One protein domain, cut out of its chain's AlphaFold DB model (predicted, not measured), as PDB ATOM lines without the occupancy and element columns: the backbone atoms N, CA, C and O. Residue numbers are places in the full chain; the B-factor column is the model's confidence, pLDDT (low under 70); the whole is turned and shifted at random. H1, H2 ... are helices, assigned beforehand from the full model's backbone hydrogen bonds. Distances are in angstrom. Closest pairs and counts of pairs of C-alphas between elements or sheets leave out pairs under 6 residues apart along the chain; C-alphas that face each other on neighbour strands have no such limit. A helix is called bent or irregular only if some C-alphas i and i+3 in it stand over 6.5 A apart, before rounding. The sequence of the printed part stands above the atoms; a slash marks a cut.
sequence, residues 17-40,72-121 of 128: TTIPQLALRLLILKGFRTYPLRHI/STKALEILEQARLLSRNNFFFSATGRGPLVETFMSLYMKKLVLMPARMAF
ATOM      1  N   THR A  17     176.069 201.719 168.913       87.81
ATOM      2  CA  THR A  17     175.740 203.137 169.066       87.81
ATOM      3  C   THR A  17     176.914 203.854 169.724       87.81
ATOM      4  O   THR A  17     176.944 204.043 170.935       87.81
ATOM      5  N   THR A  18     177.917 204.225 168.926       90.25
ATOM      6  CA  THR A  18     179.041 205.072 169.372       90.25
ATOM      7  C   THR A  18     179.044 206.413 168.644       90.25
ATOM      8  O   THR A  18     178.551 206.514 167.519       90.25
ATOM      9  N   ILE A  19     179.648 207.444 169.249       90.81
ATOM     10  CA  ILE A  19     179.751 208.789 168.652       90.81
ATOM     11  C   ILE A  19     180.296 208.761 167.204       90.81
ATOM     12  O   ILE A  19     179.659 209.355 166.334       90.81
ATOM     13  N   PRO A  20     181.397 208.046 166.876       88.88
ATOM     14  CA  PRO A  20     181.888 207.982 165.496       88.88
ATOM     15  C   PRO A  20     180.922 207.289 164.525       88.88
ATOM     16  O   PRO A  20     180.820 207.699 163.371       88.88
ATOM     17  N   GLN A  21     180.196 206.258 164.970       90.38
ATOM     18  CA  GLN A  21     179.210 205.565 164.133       90.38
ATOM     19  C   GLN A  21     178.000 206.447 163.845       90.38
ATOM     20  O   GLN A  21     177.536 206.483 162.710       90.38
ATOM     21  N   LEU A  22     177.512 207.184 164.844       92.31
ATOM     22  CA  LEU A  22     176.418 208.139 164.669       92.31
ATOM     23  C   LEU A  22     176.818 209.265 163.709       92.31
ATOM     24  O   LEU A  22     176.061 209.569 162.787       92.31
ATOM     25  N   ALA A  23     178.035 209.801 163.849       91.38
ATOM     26  CA  ALA A  23     178.567 210.805 162.931       91.38
ATOM     27  C   ALA A  23     178.636 210.281 161.484       91.38
ATOM     28  O   ALA A  23     178.189 210.952 160.557       91.38
ATOM     29  N   LEU A  24     179.123 209.050 161.285       90.00
ATOM     30  CA  LEU A  24     179.179 208.413 159.964       90.00
ATOM     31  C   LEU A  24     177.791 208.109 159.386       90.00
ATOM     32  O   LEU A  24     177.579 208.286 158.188       90.00
ATOM     33  N   ARG A  25     176.833 207.681 160.218       91.94
ATOM     34  CA  ARG A  25     175.442 207.464 159.789       91.94
ATOM     35  C   ARG A  25     174.827 208.768 159.284       91.94
ATOM     36  O   ARG A  25     174.239 208.770 158.207       91.94
ATOM     37  N   LEU A  26     175.006 209.870 160.017       91.44
ATOM     38  CA  LEU A  26     174.512 211.183 159.596       91.44
ATOM     39  C   LEU A  26     175.209 211.674 158.318       91.44
ATOM     40  O   LEU A  26     174.548 212.206 157.425       91.44
ATOM     41  N   LEU A  27     176.520 211.435 158.195       89.50
ATOM     42  CA  LEU A  27     177.305 211.794 157.012       89.50
ATOM     43  C   LEU A  27     176.771 211.107 155.749       89.50
ATOM     44  O   LEU A  27     176.605 211.763 154.724       89.50
ATOM     45  N   ILE A  28     176.456 209.812 155.837       88.81
ATOM     46  CA  ILE A  28     175.883 209.039 154.724       88.81
ATOM     47  C   ILE A  28     174.481 209.547 154.360       88.81
ATOM     48  O   ILE A  28     174.153 209.616 153.180       88.81
ATOM     49  N   LEU A  29     173.660 209.915 155.349       87.06
ATOM     50  CA  LEU A  29     172.276 210.343 155.113       87.06
ATOM     51  C   LEU A  29     172.154 211.733 154.485       87.06
ATOM     52  O   LEU A  29     171.216 211.968 153.727       87.06
ATOM     53  N   LYS A  30     173.041 212.666 154.836       81.19
ATOM     54  CA  LYS A  30     172.920 214.065 154.400       81.19
ATOM     55  C   LYS A  30     173.979 214.510 153.396       81.19
ATOM     56  O   LYS A  30     173.789 215.529 152.746       81.19
ATOM     57  N   GLY A  31     175.084 213.774 153.257       76.00
ATOM     58  CA  GLY A  31     176.136 214.093 152.286       76.00
ATOM     59  C   GLY A  31     176.897 215.389 152.584       76.00
ATOM     60  O   GLY A  31     177.514 215.962 151.688       76.00
ATOM     61  N   PHE A  32     176.858 215.880 153.825       78.75
ATOM     62  CA  PHE A  32     177.568 217.102 154.194       78.75
ATOM     63  C   PHE A  32     179.080 216.941 154.172       78.75
ATOM     64  O   PHE A  32     179.637 215.850 154.280       78.75
ATOM     65  N   ARG A  33     179.767 218.082 154.125       81.31
ATOM     66  CA  ARG A  33     181.184 218.124 154.472       81.31
ATOM     67  C   ARG A  33     181.358 217.715 155.934       81.31
ATOM     68  O   ARG A  33     180.550 218.038 156.802       81.31
ATOM     69  N   THR A  34     182.465 217.039 156.204       84.88
ATOM     70  CA  THR A  34     182.787 216.504 157.530       84.88
ATOM     71  C   THR A  34     182.961 217.591 158.590       84.88
ATOM     72  O   THR A  34     182.770 217.309 159.767       84.88
ATOM     73  N   TYR A  35     183.336 218.819 158.211       88.50
ATOM     74  CA  TYR A  35     183.589 219.899 159.167       88.50
ATOM     75  C   TYR A  35     182.314 220.404 159.869       88.50
ATOM     76  O   TYR A  35     182.262 220.226 161.089       88.50
ATOM     77  N   PRO A  36     181.275 220.919 159.166       88.25
ATOM     78  CA  PRO A  36     180.009 221.300 159.800       88.25
ATOM     79  C   PRO A  36     179.423 220.187 160.663       88.25
ATOM     80  O   PRO A  36     178.997 220.421 161.785       88.25
ATOM     81  N   LEU A  37     179.472 218.950 160.158       90.00
ATOM     82  CA  LEU A  37     178.914 217.800 160.855       90.00
ATOM     83  C   LEU A  37     179.608 217.553 162.196       90.00
ATOM     84  O   LEU A  37     178.932 217.290 163.178       90.00
ATOM     85  N   ARG A  38     180.940 217.647 162.270       90.88
ATOM     86  CA  ARG A  38     181.675 217.442 163.533       90.88
ATOM     87  C   ARG A  38     181.472 218.584 164.529       90.88
ATOM     88  O   ARG A  38     181.548 218.331 165.727       90.88
ATOM     89  N   HIS A  39     181.223 219.798 164.038       92.00
ATOM     90  CA  HIS A  39     181.078 221.021 164.836       92.00
ATOM     91  C   HIS A  39     179.620 221.400 165.104       92.00
ATOM     92  O   HIS A  39     179.353 222.496 165.590       92.00
ATOM     93  N   ILE A  40     178.681 220.499 164.815       92.88
ATOM     94  CA  ILE A  40     177.272 220.727 165.099       92.88
ATOM     95  C   ILE A  40     177.053 220.883 166.606       92.88
ATOM     96  O   ILE A  40     177.358 219.987 167.408       92.88
ATOM     97  N   SER A  72     165.653 215.005 158.352       93.69
ATOM     98  CA  SER A  72     164.650 213.943 158.315       93.69
ATOM     99  C   SER A  72     164.481 213.350 159.711       93.69
ATOM    100  O   SER A  72     165.415 213.396 160.515       93.69
ATOM    101  N   THR A  73     163.360 212.672 159.966       93.81
ATOM    102  CA  THR A  73     163.121 211.939 161.223       93.81
ATOM    103  C   THR A  73     164.298 211.032 161.589       93.81
ATOM    104  O   THR A  73     164.756 211.019 162.726       93.81
ATOM    105  N   LYS A  74     164.891 210.350 160.598       92.75
ATOM    106  CA  LYS A  74     166.069 209.494 160.806       92.75
ATOM    107  C   LYS A  74     167.311 210.265 161.260       92.75
ATOM    108  O   LYS A  74     168.112 209.735 162.026       92.75
ATOM    109  N   ALA A  75     167.505 211.481 160.753       93.50
ATOM    110  CA  ALA A  75     168.610 212.337 161.165       93.50
ATOM    111  C   ALA A  75     168.394 212.846 162.597       93.50
ATOM    112  O   ALA A  75     169.332 212.800 163.390       93.50
ATOM    113  N   LEU A  76     167.162 213.231 162.941       94.62
ATOM    114  CA  LEU A  76     166.788 213.637 164.299       94.62
ATOM    115  C   LEU A  76     166.991 212.500 165.310       94.62
ATOM    116  O   LEU A  76     167.620 212.713 166.340       94.62
ATOM    117  N   GLU A  77     166.588 211.268 164.981       94.56
ATOM    118  CA  GLU A  77     166.866 210.084 165.812       94.56
ATOM    119  C   GLU A  77     168.368 209.909 166.095       94.56
ATOM    120  O   GLU A  77     168.770 209.590 167.213       94.56
ATOM    121  N   ILE A  78     169.218 210.103 165.080       94.12
ATOM    122  CA  ILE A  78     170.676 209.989 165.228       94.12
ATOM    123  C   ILE A  78     171.222 211.097 166.126       94.12
ATOM    124  O   ILE A  78     172.093 210.826 166.955       94.12
ATOM    125  N   LEU A  79     170.733 212.326 165.962       93.62
ATOM    126  CA  LEU A  79     171.133 213.453 166.799       93.62
ATOM    127  C   LEU A  79     170.700 213.244 168.246       93.62
ATOM    128  O   LEU A  79     171.503 213.482 169.142       93.62
ATOM    129  N   GLU A  80     169.508 212.707 168.493       94.00
ATOM    130  CA  GLU A  80     169.060 212.412 169.854       94.00
ATOM    131  C   GLU A  80     169.915 211.319 170.507       94.00
ATOM    132  O   GLU A  80     170.404 211.488 171.625       94.00
ATOM    133  N   GLN A  81     170.222 210.239 169.778       94.31
ATOM    134  CA  GLN A  81     171.180 209.226 170.241       94.31
ATOM    135  C   GLN A  81     172.552 209.840 170.561       94.31
ATOM    136  O   GLN A  81     173.182 209.483 171.557       94.31
ATOM    137  N   ALA A  82     173.023 210.773 169.732       93.25
ATOM    138  CA  ALA A  82     174.301 211.445 169.938       93.25
ATOM    139  C   ALA A  82     174.252 212.391 171.147       93.25
ATOM    140  O   ALA A  82     175.210 212.448 171.917       93.25
ATOM    141  N   ARG A  83     173.121 213.072 171.365       91.94
ATOM    142  CA  ARG A  83     172.886 213.979 172.494       91.94
ATOM    143  C   ARG A  83     173.026 213.262 173.834       91.94
ATOM    144  O   ARG A  83     173.648 213.821 174.732       91.94
ATOM    145  N   LEU A  84     172.506 212.035 173.932       91.69
ATOM    146  CA  LEU A  84     172.582 211.190 175.132       91.69
ATOM    147  C   LEU A  84     174.002 210.687 175.433       91.69
ATOM    148  O   LEU A  84     174.351 210.462 176.588       91.69
ATOM    149  N   LEU A  85     174.821 210.494 174.397       91.19
ATOM    150  CA  LEU A  85     176.200 210.014 174.536       91.19
ATOM    151  C   LEU A  85     177.220 211.146 174.687       91.19
ATOM    152  O   LEU A  85     178.313 210.930 175.217       91.19
ATOM    153  N   SER A  86     176.893 212.337 174.186       90.19
ATOM    154  CA  SER A  86     177.789 213.483 174.211       90.19
ATOM    155  C   SER A  86     177.948 214.047 175.616       90.19
ATOM    156  O   SER A  86     176.986 214.252 176.352       90.19
ATOM    157  N   ARG A  87     179.195 214.379 175.951       84.38
ATOM    158  CA  ARG A  87     179.580 214.951 177.247       84.38
ATOM    159  C   ARG A  87     179.764 216.472 177.217       84.38
ATOM    160  O   ARG A  87     180.262 217.033 178.184       84.38
ATOM    161  N   ASN A  88     179.429 217.137 176.109       89.00
ATOM    162  CA  ASN A  88     179.511 218.595 175.978       89.00
ATOM    163  C   ASN A  88     178.397 219.141 175.065       89.00
ATOM    164  O   ASN A  88     177.405 218.457 174.805       89.00
ATOM    165  N   ASN A  89     178.538 220.381 174.596       92.94
ATOM    166  CA  ASN A  89     177.519 221.040 173.783       92.94
ATOM    167  C   ASN A  89     177.543 220.669 172.289       92.94
ATOM    168  O   ASN A  89     176.632 221.041 171.558       92.94
ATOM    169  N   PHE A  90     178.533 219.908 171.826       93.50
ATOM    170  CA  PHE A  90     178.528 219.339 170.479       93.50
ATOM    171  C   PHE A  90     177.726 218.037 170.475       93.50
ATOM    172  O   PHE A  90     177.794 217.277 171.442       93.50
ATOM    173  N   PHE A  91     177.006 217.709 169.399       93.25
ATOM    174  CA  PHE A  91     176.363 216.384 169.323       93.25
ATOM    175  C   PHE A  91     177.396 215.263 169.217       93.25
ATOM    176  O   PHE A  91     177.240 214.205 169.819       93.25
ATOM    177  N   PHE A  92     178.486 215.494 168.485       91.75
ATOM    178  CA  PHE A  92     179.535 214.499 168.301       91.75
ATOM    179  C   PHE A  92     180.764 214.857 169.129       91.75
ATOM    180  O   PHE A  92     181.721 215.430 168.620       91.75
ATOM    181  N   SER A  93     180.751 214.482 170.407       91.19
ATOM    182  CA  SER A  93     181.909 214.596 171.296       91.19
ATOM    183  C   SER A  93     182.149 213.292 172.041       91.19
ATOM    184  O   SER A  93     181.349 212.879 172.874       91.19
ATOM    185  N   ALA A  94     183.267 212.632 171.732       81.19
ATOM    186  CA  ALA A  94     183.643 211.374 172.377       81.19
ATOM    187  C   ALA A  94     184.403 211.588 173.699       81.19
ATOM    188  O   ALA A  94     184.278 210.786 174.619       81.19
ATOM    189  N   THR A  95     185.200 212.657 173.801       82.69
ATOM    190  CA  THR A  95     186.096 212.913 174.945       82.69
ATOM    191  C   THR A  95     185.605 214.034 175.861       82.69
ATOM    192  O   THR A  95     186.206 214.266 176.905       82.69
ATOM    193  N   GLY A  96     184.559 214.774 175.468       81.38
ATOM    194  CA  GLY A  96     184.095 215.983 176.158       81.38
ATOM    195  C   GLY A  96     184.943 217.230 175.874       81.38
ATOM    196  O   GLY A  96     184.455 218.345 176.036       81.38
ATOM    197  N   ARG A  97     186.170 217.077 175.361       82.50
ATOM    198  CA  ARG A  97     187.135 218.170 175.127       82.50
ATOM    199  C   ARG A  97     187.011 218.813 173.738       82.50
ATOM    200  O   ARG A  97     188.015 219.116 173.106       82.50
ATOM    201  N   GLY A  98     185.780 218.970 173.253       86.25
ATOM    202  CA  GLY A  98     185.475 219.598 171.963       86.25
ATOM    203  C   GLY A  98     184.747 218.678 170.974       86.25
ATOM    204  O   GLY A  98     184.191 217.658 171.392       86.25
ATOM    205  N   PRO A  99     184.690 219.059 169.689       89.06
ATOM    206  CA  PRO A  99     184.039 218.284 168.637       89.06
ATOM    207  C   PRO A  99     184.833 217.019 168.287       89.06
ATOM    208  O   PRO A  99     186.004 216.860 168.641       89.06
ATOM    209  N   LEU A 100     184.202 216.107 167.547       88.44
ATOM    210  CA  LEU A 100     184.845 214.892 167.064       88.44
ATOM    211  C   LEU A 100     186.076 215.250 166.217       88.44
ATOM    212  O   LEU A 100     186.017 216.065 165.292       88.44
ATOM    213  N   VAL A 101     187.205 214.612 166.515       85.69
ATOM    214  CA  VAL A 101     188.456 214.818 165.780       85.69
ATOM    215  C   VAL A 101     188.321 214.266 164.357       85.69
ATOM    216  O   VAL A 101     187.731 213.210 164.134       85.69
ATOM    217  N   GLU A 102     188.885 214.973 163.379       78.88
ATOM    218  CA  GLU A 102     188.716 214.682 161.948       78.88
ATOM    219  C   GLU A 102     189.135 213.266 161.569       78.88
ATOM    220  O   GLU A 102     188.435 212.551 160.850       78.88
ATOM    221  N   THR A 103     190.273 212.845 162.112       82.00
ATOM    222  CA  THR A 103     190.893 211.563 161.803       82.00
ATOM    223  C   THR A 103     190.073 210.381 162.300       82.00
ATOM    224  O   THR A 103     190.196 209.304 161.725       82.00
ATOM    225  N   PHE A 104     189.202 210.545 163.302       80.12
ATOM    226  CA  PHE A 104     188.467 209.424 163.893       80.12
ATOM    227  C   PHE A 104     187.512 208.761 162.904       80.12
ATOM    228  O   PHE A 104     187.456 207.535 162.864       80.12
ATOM    229  N   MET A 105     186.802 209.532 162.075       76.25
ATOM    230  CA  MET A 105     185.894 208.955 161.074       76.25
ATOM    231  C   MET A 105     186.674 208.164 160.016       76.25
ATOM    232  O   MET A 105     186.333 207.020 159.720       76.25
ATOM    233  N   SER A 106     187.782 208.723 159.522       79.88
ATOM    234  CA  SER A 106     188.664 208.071 158.548       79.88
ATOM    235  C   SER A 106     189.356 206.829 159.116       79.88
ATOM    236  O   SER A 106     189.428 205.797 158.450       79.88
ATOM    237  N   LEU A 107     189.849 206.898 160.355       80.62
ATOM    238  CA  LEU A 107     190.448 205.767 161.066       80.62
ATOM    239  C   LEU A 107     189.421 204.668 161.311       80.62
ATOM    240  O   LEU A 107     189.736 203.492 161.145       80.62
ATOM    241  N   TYR A 108     188.192 205.038 161.660       81.38
ATOM    242  CA  TYR A 108     187.113 204.084 161.866       81.38
ATOM    243  C   TYR A 108     186.722 203.381 160.562       81.38
ATOM    244  O   TYR A 108     186.615 202.156 160.544       81.38
ATOM    245  N   MET A 109     186.606 204.116 159.452       78.19
ATOM    246  CA  MET A 109     186.391 203.520 158.129       78.19
ATOM    247  C   MET A 109     187.542 202.594 157.731       78.19
ATOM    248  O   MET A 109     187.292 201.468 157.316       78.19
ATOM    249  N   LYS A 110     188.802 203.010 157.920       80.25
ATOM    250  CA  LYS A 110     189.967 202.141 157.686       80.25
ATOM    251  C   LYS A 110     189.890 200.880 158.540       80.25
ATOM    252  O   LYS A 110     190.056 199.788 158.016       80.25
ATOM    253  N   LYS A 111     189.577 201.009 159.830       78.06
ATOM    254  CA  LYS A 111     189.417 199.873 160.741       78.06
ATOM    255  C   LYS A 111     188.322 198.925 160.253       78.06
ATOM    256  O   LYS A 111     188.583 197.737 160.167       78.06
ATOM    257  N   LEU A 112     187.148 199.428 159.873       72.25
ATOM    258  CA  LEU A 112     186.038 198.605 159.380       72.25
ATOM    259  C   LEU A 112     186.223 198.054 157.966       72.25
ATOM    260  O   LEU A 112     185.564 197.081 157.642       72.25
ATOM    261  N   VAL A 113     187.067 198.645 157.123       66.75
ATOM    262  CA  VAL A 113     187.409 198.091 155.801       66.75
ATOM    263  C   VAL A 113     188.533 197.058 155.924       66.75
ATOM    264  O   VAL A 113     188.523 196.048 155.229       66.75
ATOM    265  N   LEU A 114     189.476 197.260 156.847       58.59
ATOM    266  CA  LEU A 114     190.579 196.329 157.113       58.59
ATOM    267  C   LEU A 114     190.170 195.162 158.031       58.59
ATOM    268  O   LEU A 114     190.768 194.091 157.977       58.59
ATOM    269  N   MET A 115     189.155 195.336 158.882       52.09
ATOM    270  CA  MET A 115     188.635 194.282 159.760       52.09
ATOM    271  C   MET A 115     187.935 193.117 159.046       52.09
ATOM    272  O   MET A 115     188.203 191.996 159.460       52.09
ATOM    273  N   PRO A 116     187.104 193.277 157.999       51.41
ATOM    274  CA  PRO A 116     186.547 192.138 157.273       51.41
ATOM    275  C   PRO A 116     187.654 191.296 156.627       51.41
ATOM    276  O   PRO A 116     187.558 190.075 156.646       51.41
ATOM    277  N   ALA A 117     188.757 191.915 156.181       43.38
ATOM    278  CA  ALA A 117     189.933 191.187 155.699       43.38
ATOM    279  C   ALA A 117     190.665 190.415 156.819       43.38
ATOM    280  O   ALA A 117     191.144 189.308 156.594       43.38
ATOM    281  N   ARG A 118     190.717 190.953 158.047       39.72
ATOM    282  CA  ARG A 118     191.323 190.268 159.209       39.72
ATOM    283  C   ARG A 118     190.420 189.199 159.835       39.72
ATOM    284  O   ARG A 118     190.931 188.204 160.333       39.72
ATOM    285  N   MET A 119     189.099 189.367 159.785       41.94
ATOM    286  CA  MET A 119     188.134 188.370 160.274       41.94
ATOM    287  C   MET A 119     188.007 187.173 159.321       41.94
ATOM    288  O   MET A 119     187.718 186.077 159.784       41.94
ATOM    289  N   ALA A 120     188.291 187.350 158.024       39.44
ATOM    290  CA  ALA A 120     188.390 186.242 157.070       39.44
ATOM    291  C   ALA A 120     189.608 185.327 157.327       39.44
ATOM    292  O   ALA A 120     189.576 184.161 156.956       39.44
ATOM    293  N   PHE A 121     190.652 185.822 158.004       37.22
ATOM    294  CA  PHE A 121     191.836 185.029 158.370       37.22
ATOM    295  C   PHE A 121     191.769 184.424 159.784       37.22
ATOM    296  O   PHE A 121     192.434 183.430 160.054       37.22
TER     297      PHE A 121
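This is residues 17 to 40 and 72 to 121 of the 128 residues of an uncharacterized protein of Bartonella washoeensis 085-0475 (UniProt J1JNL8). A small body, with H1 and H3 side by side and running opposite ways and the short H2 beside H1, has a long helix, H4, leading away from it about perpendicular to H1. The first part of H4 packs on H1, while its residues 110 to 121 stick out as a free arm that makes the length of the whole. The printed part has 74 residues with four named helices, in the order H1, H2, H3, H4, and no named strand; the class is all helix. The whole is compact: the radius of gyration of the C-alphas is 12.9 A, and the C-alphas span 41 by 28 by 22 A along their three main axes.

Find C-alpha 19 at (179.751, 208.789, 168.652); from there H1 runs through residues 19 to 30, 16.7 A from first to last C-alpha. Next comes H2, residues 34 to 38, 6.2 A long. Beyond the cut, look for C-alpha 73 at (163.121, 211.939, 161.223), where H3 begins; it holds residues 73 to 85 and is 18.8 A long. H4, residues 102 to 121, is the longest helix at 30.0 A and ends at C-alpha 121, (191.836, 185.029, 158.370). It is neither bent nor irregular, but only just: C-alphas 102 and 105 are 6.4 A apart. It has a kink of 28 degrees near residue 114.

Start at H1, the hub, which touches the three other helices. It touches H3 at a shallow tilt of 17 degrees, opposite ways; their closest C-alphas, of Leu 22 and Ile 78, are 6.1 A apart. With residues 23 to 27 alone H1 touches H2, where the closest C-alphas, of Leu 27 and Thr 34, are 7.2 A apart. Residues 20 to 24 of H1 touch residues 104 to 108 of H4, about perpendicular at 81 degrees; the closest C-alphas, of Pro 20 and Met 105, are 6.0 A apart. H2 and H4 only just touch, with 3 pairs of C-alphas within 8 A, at residue 102 alone of H4; the closest, of Thr 34 and Glu 102, are 7.6 A apart. H3 is apart from H2 and from H4. In H1, H2 and H3 every O i to N i+4 pair is within hydrogen-bond range; in H4 it is 12 of 16.

The C-alphas farthest apart, of Asn 89 and Phe 121, are 41.7 A apart. Without residues 110 to 121, which stand free, the body spans 28 by 23 by 19 A. Residues 41 to 71 are not printed, and C-alphas 40 and 72 are 15.9 A apart across the cut. The link from H1 to H2 is tight; that from H3 to H4, residues 86 to 101, is long. The mean pLDDT of the printed part is 82.8, and residues 113 to 121 are under 70.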